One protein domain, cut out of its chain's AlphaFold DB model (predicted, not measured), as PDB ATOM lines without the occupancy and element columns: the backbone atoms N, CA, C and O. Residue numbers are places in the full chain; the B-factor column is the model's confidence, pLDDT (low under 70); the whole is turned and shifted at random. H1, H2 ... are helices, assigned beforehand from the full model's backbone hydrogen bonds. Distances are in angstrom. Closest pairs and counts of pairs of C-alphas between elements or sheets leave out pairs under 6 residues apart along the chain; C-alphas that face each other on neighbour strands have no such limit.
ATOM      1  N   SER A  29      33.566  16.520 -40.991       51.66
ATOM      2  CA  SER A  29      32.653  16.150 -39.900       51.66
ATOM      3  C   SER A  29      31.716  17.312 -39.550       51.66
ATOM      4  O   SER A  29      30.512  17.120 -39.413       51.66
ATOM      5  N   ALA A  30      32.249  18.536 -39.470       51.72
ATOM      6  CA  ALA A  30      31.462  19.749 -39.261       51.72
ATOM      7  C   ALA A  30      30.537  20.056 -40.453       51.72
ATOM      8  O   ALA A  30      29.408  20.493 -40.248       51.72
ATOM      9  N   ALA A  31      30.975  19.786 -41.687       52.47
ATOM     10  CA  ALA A  31      30.157  19.925 -42.889       52.47
ATOM     11  C   ALA A  31      29.022  18.888 -42.941       52.47
ATOM     12  O   ALA A  31      27.906  19.254 -43.297       52.47
ATOM     13  N   LEU A  32      29.262  17.637 -42.523       53.72
ATOM     14  CA  LEU A  32      28.221  16.611 -42.359       53.72
ATOM     15  C   LEU A  32      27.159  17.046 -41.342       53.72
ATOM     16  O   LEU A  32      25.965  16.907 -41.595       53.72
ATOM     17  N   ILE A  33      27.601  17.617 -40.216       53.47
ATOM     18  CA  ILE A  33      26.713  18.175 -39.187       53.47
ATOM     19  C   ILE A  33      25.913  19.365 -39.750       53.47
ATOM     20  O   ILE A  33      24.719  19.476 -39.480       53.47
ATOM     21  N   LEU A  34      26.524  20.225 -40.577       45.59
ATOM     22  CA  LEU A  34      25.827  21.343 -41.230       45.59
ATOM     23  C   LEU A  34      24.787  20.862 -42.261       45.59
ATOM     24  O   LEU A  34      23.667  21.374 -42.282       45.59
ATOM     25  N   ARG A  42      15.427  10.979 -41.504       53.81
ATOM     26  CA  ARG A  42      14.530   9.881 -41.118       53.81
ATOM     27  C   ARG A  42      15.364   8.638 -40.852       53.81
ATOM     28  O   ARG A  42      16.018   8.135 -41.750       53.81
ATOM     29  N   ALA A  43      15.314   8.134 -39.622       53.16
ATOM     30  CA  ALA A  43      15.862   6.823 -39.301       53.16
ATOM     31  C   ALA A  43      15.001   5.740 -39.968       53.16
ATOM     32  O   ALA A  43      13.801   5.652 -39.687       53.16
ATOM     33  N   GLN A  44      15.593   4.911 -40.828       57.81
ATOM     34  CA  GLN A  44      14.926   3.704 -41.318       57.81
ATOM     35  C   GLN A  44      15.138   2.571 -40.308       57.81
ATOM     36  O   GLN A  44      16.265   2.167 -40.049       57.81
ATOM     37  N   SER A  45      14.044   2.068 -39.733       51.69
ATOM     38  CA  SER A  45      14.048   0.852 -38.914       51.69
ATOM     39  C   SER A  45      14.200  -0.355 -39.832       51.69
ATOM     40  O   SER A  45      13.300  -0.633 -40.628       51.69
ATOM     41  N   SER A  46      15.287  -1.108 -39.699       51.84
ATOM     42  CA  SER A  46      15.428  -2.374 -40.414       51.84
ATOM     43  C   SER A  46      14.620  -3.473 -39.713       51.84
ATOM     44  O   SER A  46      14.592  -3.595 -38.488       51.84
ATOM     45  N   SER A  47      13.888  -4.271 -40.489       43.16
ATOM     46  CA  SER A  47      13.151  -5.424 -39.971       43.16
ATOM     47  C   SER A  47      14.099  -6.621 -39.833       43.16
ATOM     48  O   SER A  47      14.231  -7.449 -40.726       43.16
ATOM     49  N   GLY A  48      14.781  -6.713 -38.689       46.69
ATOM     50  CA  GLY A  48      15.321  -7.971 -38.151       46.69
ATOM     51  C   GLY A  48      16.595  -8.564 -38.780       46.69
ATOM     52  O   GLY A  48      16.947  -9.688 -38.422       46.69
ATOM     53  N   GLY A  49      17.302  -7.851 -39.664       58.75
ATOM     54  CA  GLY A  49      18.584  -8.285 -40.249       58.75
ATOM     55  C   GLY A  49      19.663  -7.195 -40.196       58.75
ATOM     56  O   GLY A  49      19.331  -6.018 -40.105       58.75
ATOM     57  N   LEU A  50      20.946  -7.584 -40.254       66.62
ATOM     58  CA  LEU A  50      22.062  -6.633 -40.374       66.62
ATOM     59  C   LEU A  50      21.960  -5.890 -41.714       66.62
ATOM     60  O   LEU A  50      21.848  -6.526 -42.766       66.62
ATOM     61  N   VAL A  51      21.995  -4.559 -41.685       73.38
ATOM     62  CA  VAL A  51      21.912  -3.706 -42.879       73.38
ATOM     63  C   VAL A  51      23.269  -3.069 -43.127       73.38
ATOM     64  O   VAL A  51      23.886  -2.555 -42.198       73.38
ATOM     65  N   LEU A  52      23.739  -3.113 -44.376       74.81
ATOM     66  CA  LEU A  52      24.937  -2.377 -44.774       74.81
ATOM     67  C   LEU A  52      24.744  -0.893 -44.453       74.81
ATOM     68  O   LEU A  52      23.705  -0.313 -44.759       74.81
ATOM     69  N   GLY A  53      25.733  -0.294 -43.808       75.81
ATOM     70  CA  GLY A  53      25.706   1.082 -43.339       75.81
ATOM     71  C   GLY A  53      25.169   1.293 -41.924       75.81
ATOM     72  O   GLY A  53      25.390   2.381 -41.421       75.81
ATOM     73  N   ASP A  54      24.524   0.324 -41.257       81.50
ATOM     74  CA  ASP A  54      24.195   0.414 -39.813       81.50
ATOM     75  C   ASP A  54      25.423  -0.013 -38.999       81.50
ATOM     76  O   ASP A  54      25.570  -1.166 -38.596       81.50
ATOM     77  N   VAL A  55      26.372   0.909 -38.856       82.44
ATOM     78  CA  VAL A  55      27.709   0.645 -38.319       82.44
ATOM     79  C   VAL A  55      27.681   0.430 -36.806       82.44
ATOM     80  O   VAL A  55      28.465  -0.364 -36.287       82.44
ATOM     81  N   ASN A  56      26.790   1.115 -36.087       79.62
ATOM     82  CA  ASN A  56      26.689   1.006 -34.629       79.62
ATOM     83  C   ASN A  56      25.711  -0.083 -34.145       79.62
ATOM     84  O   ASN A  56      25.586  -0.274 -32.931       79.62
ATOM     85  N   LEU A  57      25.050  -0.797 -35.067       73.50
ATOM     86  CA  LEU A  57      24.145  -1.919 -34.795       73.50
ATOM     87  C   LEU A  57      22.913  -1.539 -33.965       73.50
ATOM     88  O   LEU A  57      22.341  -2.384 -33.266       73.50
ATOM     89  N   ASN A  58      22.488  -0.277 -34.012       72.25
ATOM     90  CA  ASN A  58      21.307   0.178 -33.280       72.25
ATOM     91  C   ASN A  58      19.989  -0.156 -34.015       72.25
ATOM     92  O   ASN A  58      18.906   0.152 -33.501       72.25
ATOM     93  N   GLY A  59      20.069  -0.791 -35.193       70.75
ATOM     94  CA  GLY A  59      18.928  -1.172 -36.024       70.75
ATOM     95  C   GLY A  59      18.367  -0.023 -36.864       70.75
ATOM     96  O   GLY A  59      17.269  -0.148 -37.424       70.75
ATOM     97  N   LYS A  60      19.075   1.109 -36.920       77.88
ATOM     98  CA  LYS A  60      18.707   2.309 -37.664       77.88
ATOM     99  C   LYS A  60      19.892   2.759 -38.495       77.88
ATOM    100  O   LYS A  60      20.950   3.026 -37.961       77.88
ATOM    101  N   LEU A  61      19.658   2.945 -39.786       78.75
ATOM    102  CA  LEU A  61      20.604   3.655 -40.635       78.75
ATOM    103  C   LEU A  61      20.455   5.162 -40.375       78.75
ATOM    104  O   LEU A  61      19.449   5.757 -40.785       78.75
ATOM    105  N   ASP A  62      21.405   5.772 -39.664       79.19
ATOM    106  CA  ASP A  62      21.350   7.190 -39.295       79.19
ATOM    107  C   ASP A  62      22.699   7.934 -39.427       79.19
ATOM    108  O   ASP A  62      23.714   7.422 -39.901       79.19
ATOM    109  N   LEU A  63      22.700   9.223 -39.067       79.88
ATOM    110  CA  LEU A  63      23.876  10.085 -39.209       79.88
ATOM    111  C   LEU A  63      25.063   9.611 -38.350       79.88
ATOM    112  O   LEU A  63      26.213   9.899 -38.685       79.88
ATOM    113  N   VAL A  64      24.801   8.914 -37.239       82.62
ATOM    114  CA  VAL A  64      25.838   8.370 -36.356       82.62
ATOM    115  C   VAL A  64      26.659   7.331 -37.112       82.62
ATOM    116  O   VAL A  64      27.884   7.320 -36.971       82.62
ATOM    117  N   ASP A  65      26.029   6.538 -37.975       84.38
ATOM    118  CA  ASP A  65      26.727   5.538 -38.778       84.38
ATOM    119  C   ASP A  65      27.612   6.155 -39.856       84.38
ATOM    120  O   ASP A  65      28.768   5.763 -40.015       84.38
ATOM    121  N   ALA A  66      27.121   7.194 -40.540       84.38
ATOM    122  CA  ALA A  66      27.924   7.942 -41.508       84.38
ATOM    123  C   ALA A  66      29.148   8.597 -40.842       84.38
ATOM    124  O   ALA A  66      30.238   8.642 -41.421       84.38
ATOM    125  N   ILE A  67      28.988   9.084 -39.606       82.44
ATOM    126  CA  ILE A  67      30.080   9.650 -38.806       82.44
ATOM    127  C   ILE A  67      31.077   8.562 -38.387       82.44
ATOM    128  O   ILE A  67      32.284   8.805 -38.431       82.44
ATOM    129  N   LEU A  68      30.609   7.379 -37.983       82.50
ATOM    130  CA  LEU A  68      31.475   6.248 -37.632       82.50
ATOM    131  C   LEU A  68      32.278   5.760 -38.840       82.50
ATOM    132  O   LEU A  68      33.503   5.694 -38.756       82.50
ATOM    133  N   ALA A  69      31.628   5.540 -39.984       85.75
ATOM    134  CA  ALA A  69      32.307   5.182 -41.227       85.75
ATOM    135  C   ALA A  69      33.328   6.249 -41.655       85.75
ATOM    136  O   ALA A  69      34.439   5.913 -42.062       85.75
ATOM    137  N   LEU A  70      33.013   7.541 -41.481       84.56
ATOM    138  CA  LEU A  70      33.969   8.622 -41.734       84.56
ATOM    139  C   LEU A  70      35.190   8.531 -40.812       84.56
ATOM    140  O   LEU A  70      36.314   8.734 -41.268       84.56
ATOM    141  N   ARG A  71      34.987   8.229 -39.522       83.12
ATOM    142  CA  ARG A  71      36.087   8.052 -38.560       83.12
ATOM    143  C   ARG A  71      36.982   6.880 -38.944       83.12
ATOM    144  O   ARG A  71      38.197   7.020 -38.828       83.12
ATOM    145  N   PHE A  72      36.405   5.784 -39.427       88.00
ATOM    146  CA  PHE A  72      37.161   4.636 -39.926       88.00
ATOM    147  C   PHE A  72      37.957   4.998 -41.184       88.00
ATOM    148  O   PHE A  72      39.173   4.821 -41.215       88.00
ATOM    149  N   ALA A  73      37.305   5.624 -42.167       84.94
ATOM    150  CA  ALA A  73      37.904   6.021 -43.440       84.94
ATOM    151  C   ALA A  73      39.111   6.965 -43.304       84.94
ATOM    152  O   ALA A  73      40.041   6.922 -44.110       84.94
ATOM    153  N   ILE A  74      39.107   7.840 -42.292       81.25
ATOM    154  CA  ILE A  74      40.215   8.772 -42.025       81.25
ATOM    155  C   ILE A  74      41.223   8.239 -40.994       81.25
ATOM    156  O   ILE A  74      42.132   8.977 -40.605       81.25
ATOM    157  N   GLY A  75      41.055   7.000 -40.518       78.56
ATOM    158  CA  GLY A  75      41.907   6.390 -39.491       78.56
ATOM    159  C   GLY A  75      41.832   7.092 -38.131       78.56
ATOM    160  O   GLY A  75      42.808   7.118 -37.382       78.56
ATOM    161  N   ALA A  76      40.703   7.733 -37.818       75.06
ATOM    162  CA  ALA A  76      40.450   8.332 -36.507       75.06
ATOM    163  C   ALA A  76      39.961   7.304 -35.471       75.06
ATOM    164  O   ALA A  76      40.037   7.579 -34.273       75.06
ATOM    165  N   GLN A  77      39.462   6.151 -35.923       78.31
ATOM    166  CA  GLN A  77      39.044   5.014 -35.104       78.31
ATOM    167  C   GLN A  77      39.260   3.725 -35.913       78.31
ATOM    168  O   GLN A  77      38.960   3.716 -37.103       78.31
ATOM    169  N   ASP A  78      39.757   2.658 -35.287       77.94
ATOM    170  CA  ASP A  78      39.891   1.355 -35.948       77.94
ATOM    171  C   ASP A  78      38.573   0.567 -35.823       77.94
ATOM    172  O   ASP A  78      38.074   0.415 -34.701       77.94
ATOM    173  N   PRO A  79      37.985   0.078 -36.930       77.81
ATOM    174  CA  PRO A  79      36.762  -0.715 -36.883       77.81
ATOM    175  C   PRO A  79      37.029  -2.168 -36.467       77.81
ATOM    176  O   PRO A  79      38.038  -2.771 -36.846       77.81
ATOM    177  N   SER A  80      36.081  -2.788 -35.761       66.50
ATOM    178  CA  SER A  80      36.000  -4.254 -35.701       66.50
ATOM    179  C   SER A  80      35.714  -4.843 -37.095       66.50
ATOM    180  O   SER A  80      35.210  -4.136 -37.964       66.50
ATOM    181  N   PRO A  81      35.957  -6.146 -37.347       68.19
ATOM    182  CA  PRO A  81      35.638  -6.755 -38.646       68.19
ATOM    183  C   PRO A  81      34.165  -6.593 -39.058       68.19
ATOM    184  O   PRO A  81      33.867  -6.399 -40.234       68.19
ATOM    185  N   LEU A  82      33.256  -6.637 -38.076       71.75
ATOM    186  CA  LEU A  82      31.823  -6.420 -38.267       71.75
ATOM    187  C   LEU A  82      31.537  -4.965 -38.653       71.75
ATOM    188  O   LEU A  82      30.890  -4.733 -39.666       71.75
ATOM    189  N   GLU A  83      32.070  -4.000 -37.905       79.94
ATOM    190  CA  GLU A  83      31.923  -2.572 -38.215       79.94
ATOM    191  C   GLU A  83      32.563  -2.203 -39.558       79.94
ATOM    192  O   GLU A  83      31.992  -1.415 -40.302       79.94
ATOM    193  N   ALA A  84      33.705  -2.802 -39.905       78.00
ATOM    194  CA  ALA A  84      34.374  -2.594 -41.185       78.00
ATOM    195  C   ALA A  84      33.519  -3.114 -42.343       78.00
ATOM    196  O   ALA A  84      33.367  -2.433 -43.349       78.00
ATOM    197  N   THR A  85      32.910  -4.289 -42.173       75.38
ATOM    198  CA  THR A  85      32.038  -4.883 -43.194       75.38
ATOM    199  C   THR A  85      30.709  -4.139 -43.319       75.38
ATOM    200  O   THR A  85      30.143  -4.073 -44.400       75.38
ATOM    201  N   LEU A  86      30.189  -3.583 -42.223       79.25
ATOM    202  CA  LEU A  86      28.987  -2.748 -42.257       79.25
ATOM    203  C   LEU A  86      29.278  -1.374 -42.857       79.25
ATOM    204  O   LEU A  86      28.409  -0.819 -43.520       79.25
ATOM    205  N   ALA A  87      30.473  -0.829 -42.629       84.25
ATOM    206  CA  ALA A  87      30.867   0.466 -43.159       84.25
ATOM    207  C   ALA A  87      31.251   0.412 -44.644       84.25
ATOM    208  O   ALA A  87      31.022   1.399 -45.325       84.25
ATOM    209  N   ASP A  88      31.797  -0.698 -45.142       83.56
ATOM    210  CA  ASP A  88      32.196  -0.882 -46.545       83.56
ATOM    211  C   ASP A  88      30.969  -1.066 -47.456       83.56
ATOM    212  O   ASP A  88      30.413  -2.157 -47.606       83.56
ATOM    213  N   VAL A  89      30.497   0.043 -48.024       79.94
ATOM    214  CA  VAL A  89      29.285   0.123 -48.845       79.94
ATOM    215  C   VAL A  89      29.535   0.651 -50.264       79.94
ATOM    216  O   VAL A  89      28.599   0.713 -51.069       79.94
ATOM    217  N   ALA A  90      30.753   1.087 -50.592       77.62
ATOM    218  CA  ALA A  90      31.090   1.700 -51.870       77.62
ATOM    219  C   ALA A  90      32.600   1.668 -52.190       77.62
ATOM    220  O   ALA A  90      33.415   1.980 -51.340       77.62
ATOM    221  N   PRO A  91      32.989   1.513 -53.470       70.44
ATOM    222  CA  PRO A  91      32.139   1.298 -54.637       70.44
ATOM    223  C   PRO A  91      31.546  -0.119 -54.676       70.44
ATOM    224  O   PRO A  91      32.083  -1.052 -54.098       70.44
ATOM    225  N   ALA A  92      30.427  -0.290 -55.382       64.75
ATOM    226  CA  ALA A  92      29.931  -1.629 -55.683       64.75
ATOM    227  C   ALA A  92      30.934  -2.358 -56.592       64.75
ATOM    228  O   ALA A  92      31.420  -1.784 -57.576       64.75
ATOM    229  N   ASN A  93      31.215  -3.619 -56.284       60.41
ATOM    230  CA  ASN A  93      32.048  -4.462 -57.125       60.41
ATOM    231  C   ASN A  93      31.341  -4.751 -58.464       60.41
ATOM    232  O   ASN A  93      30.108  -4.802 -58.526       60.41
ATOM    233  N   PRO A  94      32.096  -5.005 -59.554       51.16
ATOM    234  CA  PRO A  94      31.524  -5.360 -60.857       51.16
ATOM    235  C   PRO A  94      30.636  -6.617 -60.841       51.16
ATOM    236  O   PRO A  94      29.864  -6.831 -61.771       51.16
ATOM    237  N   ASP A  95      30.758  -7.451 -59.806       48.28
ATOM    238  CA  ASP A  95      29.984  -8.677 -59.594       48.28
ATOM    239  C   ASP A  95      28.645  -8.449 -58.860       48.28
ATOM    240  O   ASP A  95      27.907  -9.405 -58.613       48.28
ATOM    241  N   GLY A  96      28.310  -7.194 -58.539       52.44
ATOM    242  CA  GLY A  96      27.068  -6.820 -57.864       52.44
ATOM    243  C   GLY A  96      27.104  -6.959 -56.341       52.44
ATOM    244  O   GLY A  96      26.079  -6.724 -55.698       52.44
ATOM    245  N   THR A  97      28.249  -7.312 -55.748       56.44
ATOM    246  CA  THR A  97      28.452  -7.196 -54.298       56.44
ATOM    247  C   THR A  97      28.721  -5.738 -53.910       56.44
ATOM    248  O   THR A  97      29.273  -4.957 -54.685       56.44
ATOM    249  N   ILE A  98      28.253  -5.337 -52.731       64.44
ATOM    250  CA  ILE A  98      28.421  -3.975 -52.214       64.44
ATOM    251  C   ILE A  98      29.708  -3.921 -51.375       64.44
ATOM    252  O   ILE A  98      29.891  -4.807 -50.542       64.44
ATOM    253  N   GLY A  99      30.543  -2.899 -51.603       69.69
ATOM    254  CA  GLY A  99      31.821  -2.669 -50.913       69.69
ATOM    255  C   GLY A  99      33.041  -3.254 -51.640       69.69
ATOM    256  O   GLY A  99      32.919  -4.284 -52.305       69.69
ATOM    257  N   ASP A 100      34.211  -2.611 -51.545       68.50
ATOM    258  CA  ASP A 100      35.452  -3.007 -52.253       68.50
ATOM    259  C   ASP A 100      36.520  -3.659 -51.348       68.50
ATOM    260  O   ASP A 100      37.647  -3.953 -51.777       68.50
ATOM    261  N   GLY A 101      36.155  -3.935 -50.098       71.88
ATOM    262  CA  GLY A 101      37.018  -4.492 -49.065       71.88
ATOM    263  C   GLY A 101      37.788  -3.437 -48.271       71.88
ATOM    264  O   GLY A 101      38.657  -3.811 -47.473       71.88
ATOM    265  N   LYS A 102      37.534  -2.138 -48.482       79.81
ATOM    266  CA  LYS A 102      38.170  -1.042 -47.742       79.81
ATOM    267  C   LYS A 102      37.134  -0.011 -47.321       79.81
ATOM    268  O   LYS A 102      36.366   0.454 -48.135       79.81
ATOM    269  N   VAL A 103      37.219   0.432 -46.066       82.31
ATOM    270  CA  VAL A 103      36.443   1.585 -45.600       82.31
ATOM    271  C   VAL A 103      37.192   2.868 -45.962       82.31
ATOM    272  O   VAL A 103      38.232   3.174 -45.372       82.31
ATOM    273  N   ASP A 104      36.682   3.618 -46.930       85.50
ATOM    274  CA  ASP A 104      37.193   4.898 -47.408       85.50
ATOM    275  C   ASP A 104      36.122   6.017 -47.388       85.50
ATOM    276  O   ASP A 104      35.005   5.880 -46.887       85.50
ATOM    277  N   LEU A 105      36.482   7.226 -47.835       82.19
ATOM    278  CA  LEU A 105      35.575   8.381 -47.773       82.19
ATOM    279  C   LEU A 105      34.295   8.192 -48.606       82.19
ATOM    280  O   LEU A 105      33.281   8.835 -48.326       82.19
ATOM    281  N   ARG A 106      34.335   7.356 -49.645       81.94
ATOM    282  CA  ARG A 106      33.204   7.051 -50.527       81.94
ATOM    283  C   ARG A 106      32.151   6.247 -49.786       81.94
ATOM    284  O   ARG A 106      30.969   6.501 -50.018       81.94
ATOM    285  N   ASP A 107      32.554   5.383 -48.864       84.44
ATOM    286  CA  ASP A 107      31.652   4.662 -47.970       84.44
ATOM    287  C   ASP A 107      30.877   5.606 -47.070       84.44
ATOM    288  O   ASP A 107      29.647   5.642 -47.099       84.44
ATOM    289  N   ALA A 108      31.600   6.463 -46.348       83.69
ATOM    290  CA  ALA A 108      31.003   7.442 -45.449       83.69
ATOM    291  C   ALA A 108      30.025   8.375 -46.184       83.69
ATOM    292  O   ALA A 108      28.941   8.679 -45.683       83.69
ATOM    293  N   ILE A 109      30.378   8.800 -47.405       81.75
ATOM    294  CA  ILE A 109      29.501   9.603 -48.270       81.75
ATOM    295  C   ILE A 109      28.274   8.800 -48.719       81.75
ATOM    296  O   ILE A 109      27.188   9.368 -48.848       81.75
ATOM    297  N   THR A 110      28.423   7.506 -48.986       82.12
ATOM    298  CA  THR A 110      27.334   6.642 -49.458       82.12
ATOM    299  C   THR A 110      26.342   6.334 -48.337       82.12
ATOM    300  O   THR A 110      25.139   6.488 -48.553       82.12
ATOM    301  N   ILE A 111      26.824   6.040 -47.124       82.69
ATOM    302  CA  ILE A 111      25.997   5.911 -45.912       82.69
ATOM    303  C   ILE A 111      25.271   7.232 -45.639       82.69
ATOM    304  O   ILE A 111      24.052   7.251 -45.488       82.69
ATOM    305  N   LEU A 112      25.980   8.367 -45.694       81.94
ATOM    306  CA  LEU A 112      25.362   9.683 -45.520       81.94
ATOM    307  C   LEU A 112      24.244   9.945 -46.539       81.94
ATOM    308  O   LEU A 112      23.159  10.392 -46.169       81.94
ATOM    309  N   LYS A 113      24.485   9.664 -47.824       78.62
ATOM    310  CA  LYS A 113      23.466   9.825 -48.871       78.62
ATOM    311  C   LYS A 113      22.242   8.955 -48.599       78.62
ATOM    312  O   LYS A 113      21.127   9.457 -48.731       78.62
ATOM    313  N   ALA A 114      22.441   7.704 -48.187       76.88
ATOM    314  CA  ALA A 114      21.350   6.796 -47.844       76.88
ATOM    315  C   ALA A 114      20.499   7.334 -46.676       76.88
ATOM    316  O   ALA A 114      19.274   7.315 -46.760       76.88
ATOM    317  N   THR A 115      21.128   7.940 -45.659       73.88
ATOM    318  CA  THR A 115      20.422   8.521 -44.494       73.88
ATOM    319  C   THR A 115      19.612   9.792 -44.802       73.88
ATOM    320  O   THR A 115      18.677  10.114 -44.067       73.88
ATOM    321  N   ILE A 116      19.953  10.535 -45.867       69.00
ATOM    322  CA  ILE A 116      19.349  11.848 -46.187       69.00
ATOM    323  C   ILE A 116      18.393  11.785 -47.394       69.00
ATOM    324  O   ILE A 116      17.449  12.571 -47.458       69.00
ATOM    325  N   MET A 117      18.614  10.881 -48.355       64.25
ATOM    326  CA  MET A 117      17.893  10.852 -49.643       64.25
ATOM    327  C   MET A 117      16.900   9.683 -49.802       64.25
ATOM    328  O   MET A 117      16.516   9.375 -50.926       64.25
ATOM    329  N   ASP A 118      16.481   9.038 -48.708       59.56
ATOM    330  CA  ASP A 118      15.573   7.868 -48.708       59.56
ATOM    331  C   ASP A 118      16.106   6.683 -49.551       59.56
ATOM    332  O   ASP A 118      15.363   5.923 -50.174       59.56
TER     333      ASP A 118
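This is residues 29 to 34 and 42 to 118 of the 724 residues of an uncharacterized protein of Armatimonadetes bacterium (UniProt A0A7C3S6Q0). Two helices, H2 and H4, lie side by side and run opposite ways, their lines only 4 degrees from each other; the short H3 stands at a steep tilt to both, with its last residue, Ala 87, nearest to the pair. H1 lies over on the other side of the pair from H3, while much of the two long loops, residues 42 to 62 and 88 to 104, lies on the H3 side. The printed part has 83 residues, with four named helices in the order H1, H2, H3, H4 and no named strand; the class is all helix, though under half of the residues, 36 of 83, are in named elements. The whole is compact and rounded, with a radius of gyration of the C-alphas of 11.8 A and spans of 31 by 30 by 23 A.

The longest helix is H4, residues 105 to 116. It touches H2, residues 63 to 73, with 20 pairs of C-alphas within 8 A, at a shallow tilt of 4 degrees, opposite ways; the closest C-alphas are those of Leu 70 and Ala 108, 4.9 A apart. H3, residues 81 to 87, only just touches H4, with 3 pairs of C-alphas within 8 A, at a steep tilt of 60 degrees, the same way. H4 touches H3 with residues 107 to 111 alone, and the closest C-alphas of the two are those of Ala 87 and Asp 107, 6.4 A apart. H3 also only just touches H2, with 3 pairs within 8 A, at a steep tilt of 62 degrees, opposite ways; the C-alphas of Ala 69 and Ala 87 are the closest, at 5.3 A. Of these three pairs of helices that touch, one is at a shallow tilt, and the helix packing is mostly crossed, meaning that most helices that touch are steeply tilted, but only just. H1, residues 29 to 34, is close to H2 but not clearly touching it, at a shallow tilt of 26 degrees, opposite ways; the closest C-alphas, of Ser 29 and Ile 67, are 7.1 A apart. H1 is apart from H3, and only just apart from H4, the closest C-alphas being 8.1 A apart. Residues 44 to 45 pair with residues 60 to 61, antiparallel, in stretches too short to be named strands. In H1, H2, H3 and H4 every O i to N i+4 pair is within hydrogen-bond range.

H4 is 16.7 A from first to last C-alpha; C-alpha 105 is at (35.575, 8.381, -47.773) and C-alpha 116 is at (19.349, 11.848, -46.187). H2 is 15.2 A long, H3 9.8 A and H1 8.7 A; C-alpha 29, where H1 begins, is at (32.653, 16.150, -39.900).

The C-alphas farthest apart, of Leu 34 and Asp 95, are 35.4 A apart. Residues 35 to 41 are not printed, and C-alphas 34 and 42 are 16.1 A apart across this cut, which lies in the link from H1 to H2. H2 to H3 is a short link of 7 residues, and H3 to H4 a long link of 17. Mean pLDDT of the printed part is 71.8; it is under 70 at residues 29 to 34, 42 to 50, 80 to 81, 92 to 100 and 116 to 118.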